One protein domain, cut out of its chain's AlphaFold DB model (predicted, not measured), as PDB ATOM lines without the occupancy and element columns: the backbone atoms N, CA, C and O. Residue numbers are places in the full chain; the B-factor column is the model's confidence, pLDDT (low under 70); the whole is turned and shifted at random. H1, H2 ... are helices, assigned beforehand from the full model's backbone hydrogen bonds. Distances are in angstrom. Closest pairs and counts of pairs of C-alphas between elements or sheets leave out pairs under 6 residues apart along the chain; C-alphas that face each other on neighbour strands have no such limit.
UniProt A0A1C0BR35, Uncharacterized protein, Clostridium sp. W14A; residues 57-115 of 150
ATOM      1  N   CYS A  57      20.941  25.936 -15.517       96.19
ATOM      2  CA  CYS A  57      21.861  26.315 -14.452       96.19
ATOM      3  C   CYS A  57      21.405  27.600 -13.733       96.19
ATOM      4  O   CYS A  57      21.379  27.632 -12.505       96.19
ATOM      5  N   ALA A  58      20.974  28.625 -14.473       94.62
ATOM      6  CA  ALA A  58      20.442  29.866 -13.907       94.62
ATOM      7  C   ALA A  58      19.137  29.647 -13.118       94.62
ATOM      8  O   ALA A  58      18.973  30.207 -12.030       94.62
ATOM      9  N   ASP A  59      18.248  28.787 -13.616       96.31
ATOM     10  CA  ASP A  59      17.021  28.398 -12.917       96.31
ATOM     11  C   ASP A  59      17.357  27.683 -11.596       96.31
ATOM     12  O   ASP A  59      16.776  27.986 -10.554       96.31
ATOM     13  N   ARG A  60      18.361  26.789 -11.601       95.44
ATOM     14  CA  ARG A  60      18.839  26.113 -10.383       95.44
ATOM     15  C   ARG A  60      19.446  27.090  -9.377       95.44
ATOM     16  O   ARG A  60      19.151  26.966  -8.192       95.44
ATOM     17  N   VAL A  61      20.250  28.057  -9.821       95.06
ATOM     18  CA  VAL A  61      20.789  29.122  -8.953       95.06
ATOM     19  C   VAL A  61      19.651  29.902  -8.295       95.06
ATOM     20  O   VAL A  61      19.637  30.056  -7.077       95.06
ATOM     21  N   SER A  62      18.663  30.326  -9.085       95.38
ATOM     22  CA  SER A  62      17.504  31.077  -8.588       95.38
ATOM     23  C   SER A  62      16.700  30.264  -7.572       95.38
ATOM     24  O   SER A  62      16.317  30.778  -6.523       95.38
ATOM     25  N   PHE A  63      16.503  28.972  -7.842       95.25
ATOM     26  CA  PHE A  63      15.855  28.042  -6.922       95.25
ATOM     27  C   PHE A  63      16.623  27.886  -5.603       95.25
ATOM     28  O   PHE A  63      16.009  27.896  -4.540       95.25
ATOM     29  N   LEU A  64      17.951  27.743  -5.652       94.69
ATOM     30  CA  LEU A  64      18.777  27.613  -4.449       94.69
ATOM     31  C   LEU A  64      18.704  28.867  -3.582       94.69
ATOM     32  O   LEU A  64      18.491  28.747  -2.378       94.69
ATOM     33  N   ILE A  65      18.799  30.050  -4.194       94.25
ATOM     34  CA  ILE A  65      18.647  31.329  -3.489       94.25
ATOM     35  C   ILE A  65      17.254  31.413  -2.861       94.25
ATOM     36  O   ILE A  65      17.146  31.672  -1.671       94.25
ATOM     37  N   GLY A  66      16.190  31.098  -3.605       94.12
ATOM     38  CA  GLY A  66      14.812  31.148  -3.097       94.12
ATOM     39  C   GLY A  66      14.511  30.192  -1.933       94.12
ATOM     40  O   GLY A  66      13.495  30.354  -1.262       94.12
ATOM     41  N   ARG A  67      15.378  29.205  -1.671       93.62
ATOM     42  CA  ARG A  67      15.269  28.289  -0.521       93.62
ATOM     43  C   ARG A  67      16.034  28.744   0.719       93.62
ATOM     44  O   ARG A  67      15.890  28.111   1.763       93.62
ATOM     45  N   MET A  68      16.850  29.787   0.615       92.56
ATOM     46  CA  MET A  68      17.574  30.341   1.758       92.56
ATOM     47  C   MET A  68      16.634  31.190   2.632       92.56
ATOM     48  O   MET A  68      15.613  31.673   2.137       92.56
ATOM     49  N   PRO A  69      16.943  31.406   3.920       93.25
ATOM     50  CA  PRO A  69      16.259  32.408   4.738       93.25
ATOM     51  C   PRO A  69      16.305  33.795   4.083       93.25
ATOM     52  O   PRO A  69      17.320  34.165   3.505       93.25
ATOM     53  N   ALA A  70      15.233  34.587   4.201       92.56
ATOM     54  CA  ALA A  70      15.128  35.926   3.600       92.56
ATOM     55  C   ALA A  70      16.377  36.832   3.753       92.56
ATOM     56  O   ALA A  70      16.808  37.380   2.735       92.56
ATOM     57  N   PRO A  71      17.006  36.968   4.943       90.62
ATOM     58  CA  PRO A  71      18.224  37.778   5.073       90.62
ATOM     59  C   PRO A  71      19.388  37.243   4.226       90.62
ATOM     60  O   PRO A  71      20.120  38.021   3.613       90.62
ATOM     61  N   ASP A  72      19.518  35.922   4.112       92.00
ATOM     62  CA  ASP A  72      20.552  35.283   3.297       92.00
ATOM     63  C   ASP A  72      20.259  35.442   1.799       92.00
ATOM     64  O   ASP A  72      21.181  35.639   1.009       92.00
ATOM     65  N   GLN A  73      18.982  35.430   1.391       93.19
ATOM     66  CA  GLN A  73      18.598  35.679  -0.005       93.19
ATOM     67  C   GLN A  73      19.047  37.063  -0.468       93.19
ATOM     68  O   GLN A  73      19.638  37.203  -1.544       93.19
ATOM     69  N   GLU A  74      18.761  38.089   0.338       93.81
ATOM     70  CA  GLU A  74      19.134  39.468   0.035       93.81
ATOM     71  C   GLU A  74      20.655  39.625   0.020       93.81
ATOM     72  O   GLU A  74      21.206  40.183  -0.937       93.81
ATOM     73  N   ARG A  75      21.339  39.046   1.017       94.62
ATOM     74  CA  ARG A  75      22.801  39.046   1.113       94.62
ATOM     75  C   ARG A  75      23.436  38.428  -0.130       94.62
ATOM     76  O   ARG A  75      24.231  39.090  -0.798       94.62
ATOM     77  N   VAL A  76      23.057  37.201  -0.486       94.44
ATOM     78  CA  VAL A  76      23.603  36.462  -1.636       94.44
ATOM     79  C   VAL A  76      23.274  37.161  -2.954       94.44
ATOM     80  O   VAL A  76      24.144  37.305  -3.816       94.44
ATOM     81  N   SER A  77      22.054  37.673  -3.106       93.81
ATOM     82  CA  SER A  77      21.670  38.459  -4.284       93.81
ATOM     83  C   SER A  77      22.495  39.745  -4.396       93.81
ATOM     84  O   SER A  77      22.886  40.147  -5.496       93.81
ATOM     85  N   GLY A  78      22.812  40.386  -3.269       95.00
ATOM     86  CA  GLY A  78      23.722  41.526  -3.186       95.00
ATOM     87  C   GLY A  78      25.150  41.185  -3.622       95.00
ATOM     88  O   GLY A  78      25.746  41.930  -4.403       95.00
ATOM     89  N   VAL A  79      25.676  40.035  -3.194       95.62
ATOM     90  CA  VAL A  79      26.996  39.525  -3.610       95.62
ATOM     91  C   VAL A  79      27.032  39.267  -5.114       95.62
ATOM     92  O   VAL A  79      27.907  39.783  -5.813       95.62
ATOM     93  N   LEU A  80      26.055  38.517  -5.631       93.88
ATOM     94  CA  LEU A  80      25.976  38.161  -7.049       93.88
ATOM     95  C   LEU A  80      25.796  39.395  -7.933       93.88
ATOM     96  O   LEU A  80      26.457  39.520  -8.959       93.88
ATOM     97  N   SER A  81      24.970  40.361  -7.531       92.75
ATOM     98  CA  SER A  81      24.799  41.620  -8.274       92.75
ATOM     99  C   SER A  81      25.990  42.579  -8.152       92.75
ATOM    100  O   SER A  81      26.075  43.537  -8.916       92.75
ATOM    101  N   GLY A  82      26.935  42.313  -7.245       91.44
ATOM    102  CA  GLY A  82      28.081  43.183  -6.982       91.44
ATOM    103  C   GLY A  82      27.744  44.426  -6.154       91.44
ATOM    104  O   GLY A  82      28.578  45.327  -6.085       91.44
ATOM    105  N   ARG A  83      26.556  44.478  -5.532       93.38
ATOM    106  CA  ARG A  83      26.152  45.557  -4.615       93.38
ATOM    107  C   ARG A  83      26.915  45.520  -3.297       93.38
ATOM    108  O   ARG A  83      27.113  46.565  -2.695       93.38
ATOM    109  N   VAL A  84      27.343  44.335  -2.867       92.00
ATOM    110  CA  VAL A  84      28.138  44.188  -1.647       92.00
ATOM    111  C   VAL A  84      29.627  44.333  -1.959       92.00
ATOM    112  O   VAL A  84      30.138  43.771  -2.941       92.00
ATOM    113  N   SER A  85      30.312  45.127  -1.134       89.88
ATOM    114  CA  SER A  85      31.739  45.400  -1.278       89.88
ATOM    115  C   SER A  85      32.570  44.143  -0.999       89.88
ATOM    116  O   SER A  85      32.141  43.222  -0.305       89.88
ATOM    117  N   LYS A  86      33.788  44.077  -1.554       87.94
ATOM    118  CA  LYS A  86      34.664  42.915  -1.337       87.94
ATOM    119  C   LYS A  86      35.104  42.802   0.130       87.94
ATOM    120  O   LYS A  86      35.277  41.684   0.595       87.94
ATOM    121  N   GLN A  87      35.256  43.927   0.841       90.12
ATOM    122  CA  GLN A  87      35.648  43.930   2.256       90.12
ATOM    123  C   GLN A  87      34.558  43.368   3.177       90.12
ATOM    124  O   GLN A  87      34.874  42.824   4.228       90.12
ATOM    125  N   GLU A  88      33.289  43.485   2.784       90.50
ATOM    126  CA  GLU A  88      32.148  42.985   3.559       90.50
ATOM    127  C   GLU A  88      31.871  41.492   3.329       90.50
ATOM    128  O   GLU A  88      31.084  40.892   4.060       90.50
ATOM    129  N   CYS A  89      32.476  40.884   2.305       92.00
ATOM    130  CA  CYS A  89      32.267  39.483   1.953       92.00
ATOM    131  C   CYS A  89      33.142  38.537   2.783       92.00
ATOM    132  O   CYS A  89      34.365  38.687   2.840       92.00
ATOM    133  N   SER A  90      32.516  37.478   3.294       93.12
ATOM    134  CA  SER A  90      33.202  36.255   3.721       93.12
ATOM    135  C   SER A  90      33.959  35.599   2.557       93.12
ATOM    136  O   SER A  90      33.709  35.898   1.387       93.12
ATOM    137  N   GLU A  91      34.868  34.667   2.848       91.81
ATOM    138  CA  GLU A  91      35.667  33.985   1.817       91.81
ATOM    139  C   GLU A  91      34.800  33.313   0.737       91.81
ATOM    140  O   GLU A  91      35.052  33.474  -0.459       91.81
ATOM    141  N   GLN A  92      33.729  32.623   1.138       91.31
ATOM    142  CA  GLN A  92      32.804  31.970   0.204       91.31
ATOM    143  C   GLN A  92      32.056  32.983  -0.673       91.31
ATOM    144  O   GLN A  92      31.892  32.774  -1.876       91.31
ATOM    145  N   GLU A  93      31.645  34.115  -0.103       93.88
ATOM    146  CA  GLU A  93      30.992  35.188  -0.855       93.88
ATOM    147  C   GLU A  93      31.959  35.891  -1.810       93.88
ATOM    148  O   GLU A  93      31.560  36.291  -2.904       93.88
ATOM    149  N   GLN A  94      33.235  36.026  -1.438       94.06
ATOM    150  CA  GLN A  94      34.255  36.557  -2.340       94.06
ATOM    151  C   GLN A  94      34.445  35.641  -3.548       94.06
ATOM    152  O   GLN A  94      34.442  36.131  -4.678       94.06
ATOM    153  N   LEU A  95      34.520  34.322  -3.337       93.81
ATOM    154  CA  LEU A  95      34.570  33.350  -4.431       93.81
ATOM    155  C   LEU A  95      33.354  33.496  -5.349       93.81
ATOM    156  O   LEU A  95      33.512  33.656  -6.560       93.81
ATOM    157  N   LEU A  96      32.149  33.526  -4.777       94.62
ATOM    158  CA  LEU A  96      30.904  33.678  -5.526       94.62
ATOM    159  C   LEU A  96      30.888  34.976  -6.357       94.62
ATOM    160  O   LEU A  96      30.559  34.965  -7.546       94.62
ATOM    161  N   ARG A  97      31.306  36.094  -5.753       94.56
ATOM    162  CA  ARG A  97      31.407  37.409  -6.402       94.56
ATOM    163  C   ARG A  97      32.407  37.412  -7.555       94.56
ATOM    164  O   ARG A  97      32.125  37.973  -8.620       94.56
ATOM    165  N   ASP A  98      33.576  36.817  -7.348       94.50
ATOM    166  CA  ASP A  98      34.650  36.782  -8.339       94.50
ATOM    167  C   ASP A  98      34.262  35.879  -9.525       94.50
ATOM    168  O   ASP A  98      34.497  36.230 -10.686       94.50
ATOM    169  N   ARG A  99      33.581  34.754  -9.265       94.81
ATOM    170  CA  ARG A  99      32.983  33.892 -10.300       94.81
ATOM    171  C   ARG A  99      31.898  34.605 -11.102       94.81
ATOM    172  O   ARG A  99      31.944  34.606 -12.333       94.81
ATOM    173  N   GLU A 100      30.970  35.289 -10.442       95.19
ATOM    174  CA  GLU A 100      29.903  36.013 -11.140       95.19
ATOM    175  C   GLU A 100      30.449  37.193 -11.960       95.19
ATOM    176  O   GLU A 100      29.986  37.478 -13.066       95.19
ATOM    177  N   THR A 101      31.501  37.851 -11.471       95.44
ATOM    178  CA  THR A 101      32.198  38.904 -12.220       95.44
ATOM    179  C   THR A 101      32.841  38.357 -13.496       95.44
ATOM    180  O   THR A 101      32.700  38.973 -14.559       95.44
ATOM    181  N   ARG A 102      33.472  37.178 -13.434       96.81
ATOM    182  CA  ARG A 102      33.969  36.471 -14.626       96.81
ATOM    183  C   ARG A 102      32.839  36.097 -15.579       96.81
ATOM    184  O   ARG A 102      32.949  36.388 -16.769       96.81
ATOM    185  N   CYS A 103      31.728  35.566 -15.068       97.06
ATOM    186  CA  CYS A 103      30.540  35.256 -15.868       97.06
ATOM    187  C   CYS A 103      30.030  36.480 -16.646       97.06
ATOM    188  O   CYS A 103      29.809  36.398 -17.855       97.06
ATOM    189  N   ARG A 104      29.906  37.643 -15.991       96.31
ATOM    190  CA  ARG A 104      29.524  38.901 -16.659       96.31
ATOM    191  C   ARG A 104      30.522  39.324 -17.733       96.31
ATOM    192  O   ARG A 104      30.116  39.819 -18.782       96.31
ATOM    193  N   SER A 105      31.819  39.154 -17.479       97.25
ATOM    194  CA  SER A 105      32.861  39.460 -18.462       97.25
ATOM    195  C   SER A 105      32.740  38.575 -19.707       97.25
ATOM    196  O   SER A 105      32.671  39.096 -20.820       97.25
ATOM    197  N   LEU A 106      32.606  37.258 -19.517       98.00
ATOM    198  CA  LEU A 106      32.405  36.282 -20.594       98.00
ATOM    199  C   LEU A 106      31.141  36.577 -21.405       98.00
ATOM    200  O   LEU A 106      31.180  36.548 -22.632       98.00
ATOM    201  N   LEU A 107      30.034  36.908 -20.732       96.50
ATOM    202  CA  LEU A 107      28.783  37.262 -21.399       96.50
ATOM    203  C   LEU A 107      28.941  38.520 -22.264       96.50
ATOM    204  O   LEU A 107      28.527  38.516 -23.418       96.50
ATOM    205  N   ARG A 108      29.574  39.579 -21.738       97.75
ATOM    206  CA  ARG A 108      29.854  40.795 -22.522       97.75
ATOM    207  C   ARG A 108      30.741  40.501 -23.729       97.75
ATOM    208  O   ARG A 108      30.457  41.005 -24.809       97.75
ATOM    209  N   GLY A 109      31.766  39.665 -23.560       97.88
ATOM    210  CA  GLY A 109      32.615  39.216 -24.663       97.88
ATOM    211  C   GLY A 109      31.826  38.461 -25.733       97.88
ATOM    212  O   GLY A 109      31.952  38.765 -26.913       97.88
ATOM    213  N   ALA A 110      30.958  37.529 -25.329       96.62
ATOM    214  CA  ALA A 110      30.137  36.759 -26.263       96.62
ATOM    215  C   ALA A 110      29.160  37.653 -27.042       96.62
ATOM    216  O   ALA A 110      29.006  37.481 -28.246       96.62
ATOM    217  N   LEU A 111      28.542  38.633 -26.374       96.75
ATOM    218  CA  LEU A 111      27.653  39.606 -27.018       96.75
ATOM    219  C   LEU A 111      28.395  40.515 -28.008       96.75
ATOM    220  O   LEU A 111      27.833  40.873 -29.040       96.75
ATOM    221  N   ALA A 112      29.642  40.884 -27.708       97.12
ATOM    222  CA  ALA A 112      30.467  41.665 -28.625       97.12
ATOM    223  C   ALA A 112      30.801  40.870 -29.899       97.12
ATOM    224  O   ALA A 112      30.593  41.388 -30.995       97.12
ATOM    225  N   SER A 113      31.223  39.607 -29.761       95.69
ATOM    226  CA  SER A 113      31.450  38.711 -30.906       95.69
ATOM    227  C   SER A 113      30.177  38.498 -31.729       95.69
ATOM    228  O   SER A 113      30.208  38.638 -32.948       95.69
ATOM    229  N   ASP A 114      29.031  38.258 -31.079       94.19
ATOM    230  CA  ASP A 114      27.737  38.113 -31.762       94.19
ATOM    231  C   ASP A 114      27.374  39.363 -32.583       94.19
ATOM    232  O   ASP A 114      26.870  39.257 -33.704       94.19
ATOM    233  N   ALA A 115      27.625  40.557 -32.034       95.00
ATOM    234  CA  ALA A 115      27.362  41.812 -32.726       95.00
ATOM    235  C   ALA A 115      28.232  41.965 -33.981       95.00
ATOM    236  O   ALA A 115      27.741  42.451 -35.003       95.00
TER     237      ALA A 115
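What this domain is: This is residues 57 to 115 of the 150 residues of an uncharacterized protein of Clostridium sp. W14A (UniProt A0A1C0BR35). Three helices in a loose, open arrangement: H1 and H2 make a V-shaped helical hairpin, H2 crosses the first part of the long H3 and runs the same way as it, and residues 102 to 115 of H3 stick out as a free arm. H2 is in the middle, with H1 to one side of it and H3 to the other, and the loop of residues 82 to 90 folds back between H2 and H3. The printed part has 59 residues with three named helices, in the order H1, H2, H3, and no named strand, in the class all helix. The whole is loose, with a radius of gyration of the C-alphas of 13.0 A, and the C-alphas span 40 by 27 by 15 A.

How they stand to each other: Start at Cys 57, where H1, residues 57 to 66, begins. A tight link of 3 residues leads to H2, residues 70 to 81. Look at Ile 65 and Gln 73: their C-alphas, the closest of these two helices, are 5.6 A apart. H1 and H2 touch, with H2 doing so through residues 73 to 77 alone. They run opposite ways at a shallow tilt of 35.0 degrees, only just short of steep, and form a helical hairpin. Go on through the short link of 9 residues to H3, residues 91 to 115. H2 and H3 touch, through residues 76 to 80 of H2 and residues 93 to 100 of H3 alone. The closest C-alphas here are those of Leu 80 and Arg 97, 5.5 A apart. H2 and H3 run the same way at a steep tilt of 46 degrees. H1 and H3 are apart. In the backbones of H1, H2 and H3, every O i to N i+4 pair is within hydrogen-bond range.

Where its parts are: Find C-alpha 57 at (21.861, 26.315, -14.452); from there H1 runs 14.2 A to C-alpha 66. Next find C-alpha 70 at (15.128, 35.926, 3.600), where H2 begins its 16.3 A to C-alpha 81. H3 is the longest helix, 25 residues and 36.4 A from C-alpha 91 at (35.667, 33.985, 1.817) to C-alpha 115 at (27.362, 41.812, -32.726).

The domain as a whole: The two C-alphas farthest apart are those of Pro 69 and Ala 115, at 40.2 A. Residues 102 to 115, which belong to H3, stand free; without them the body of 45 residues spans 27 by 22 by 16 A. The printed part has no cut, and neither of its two links is long. The mean pLDDT of the printed part is 94.2, and no printed residue is under 70.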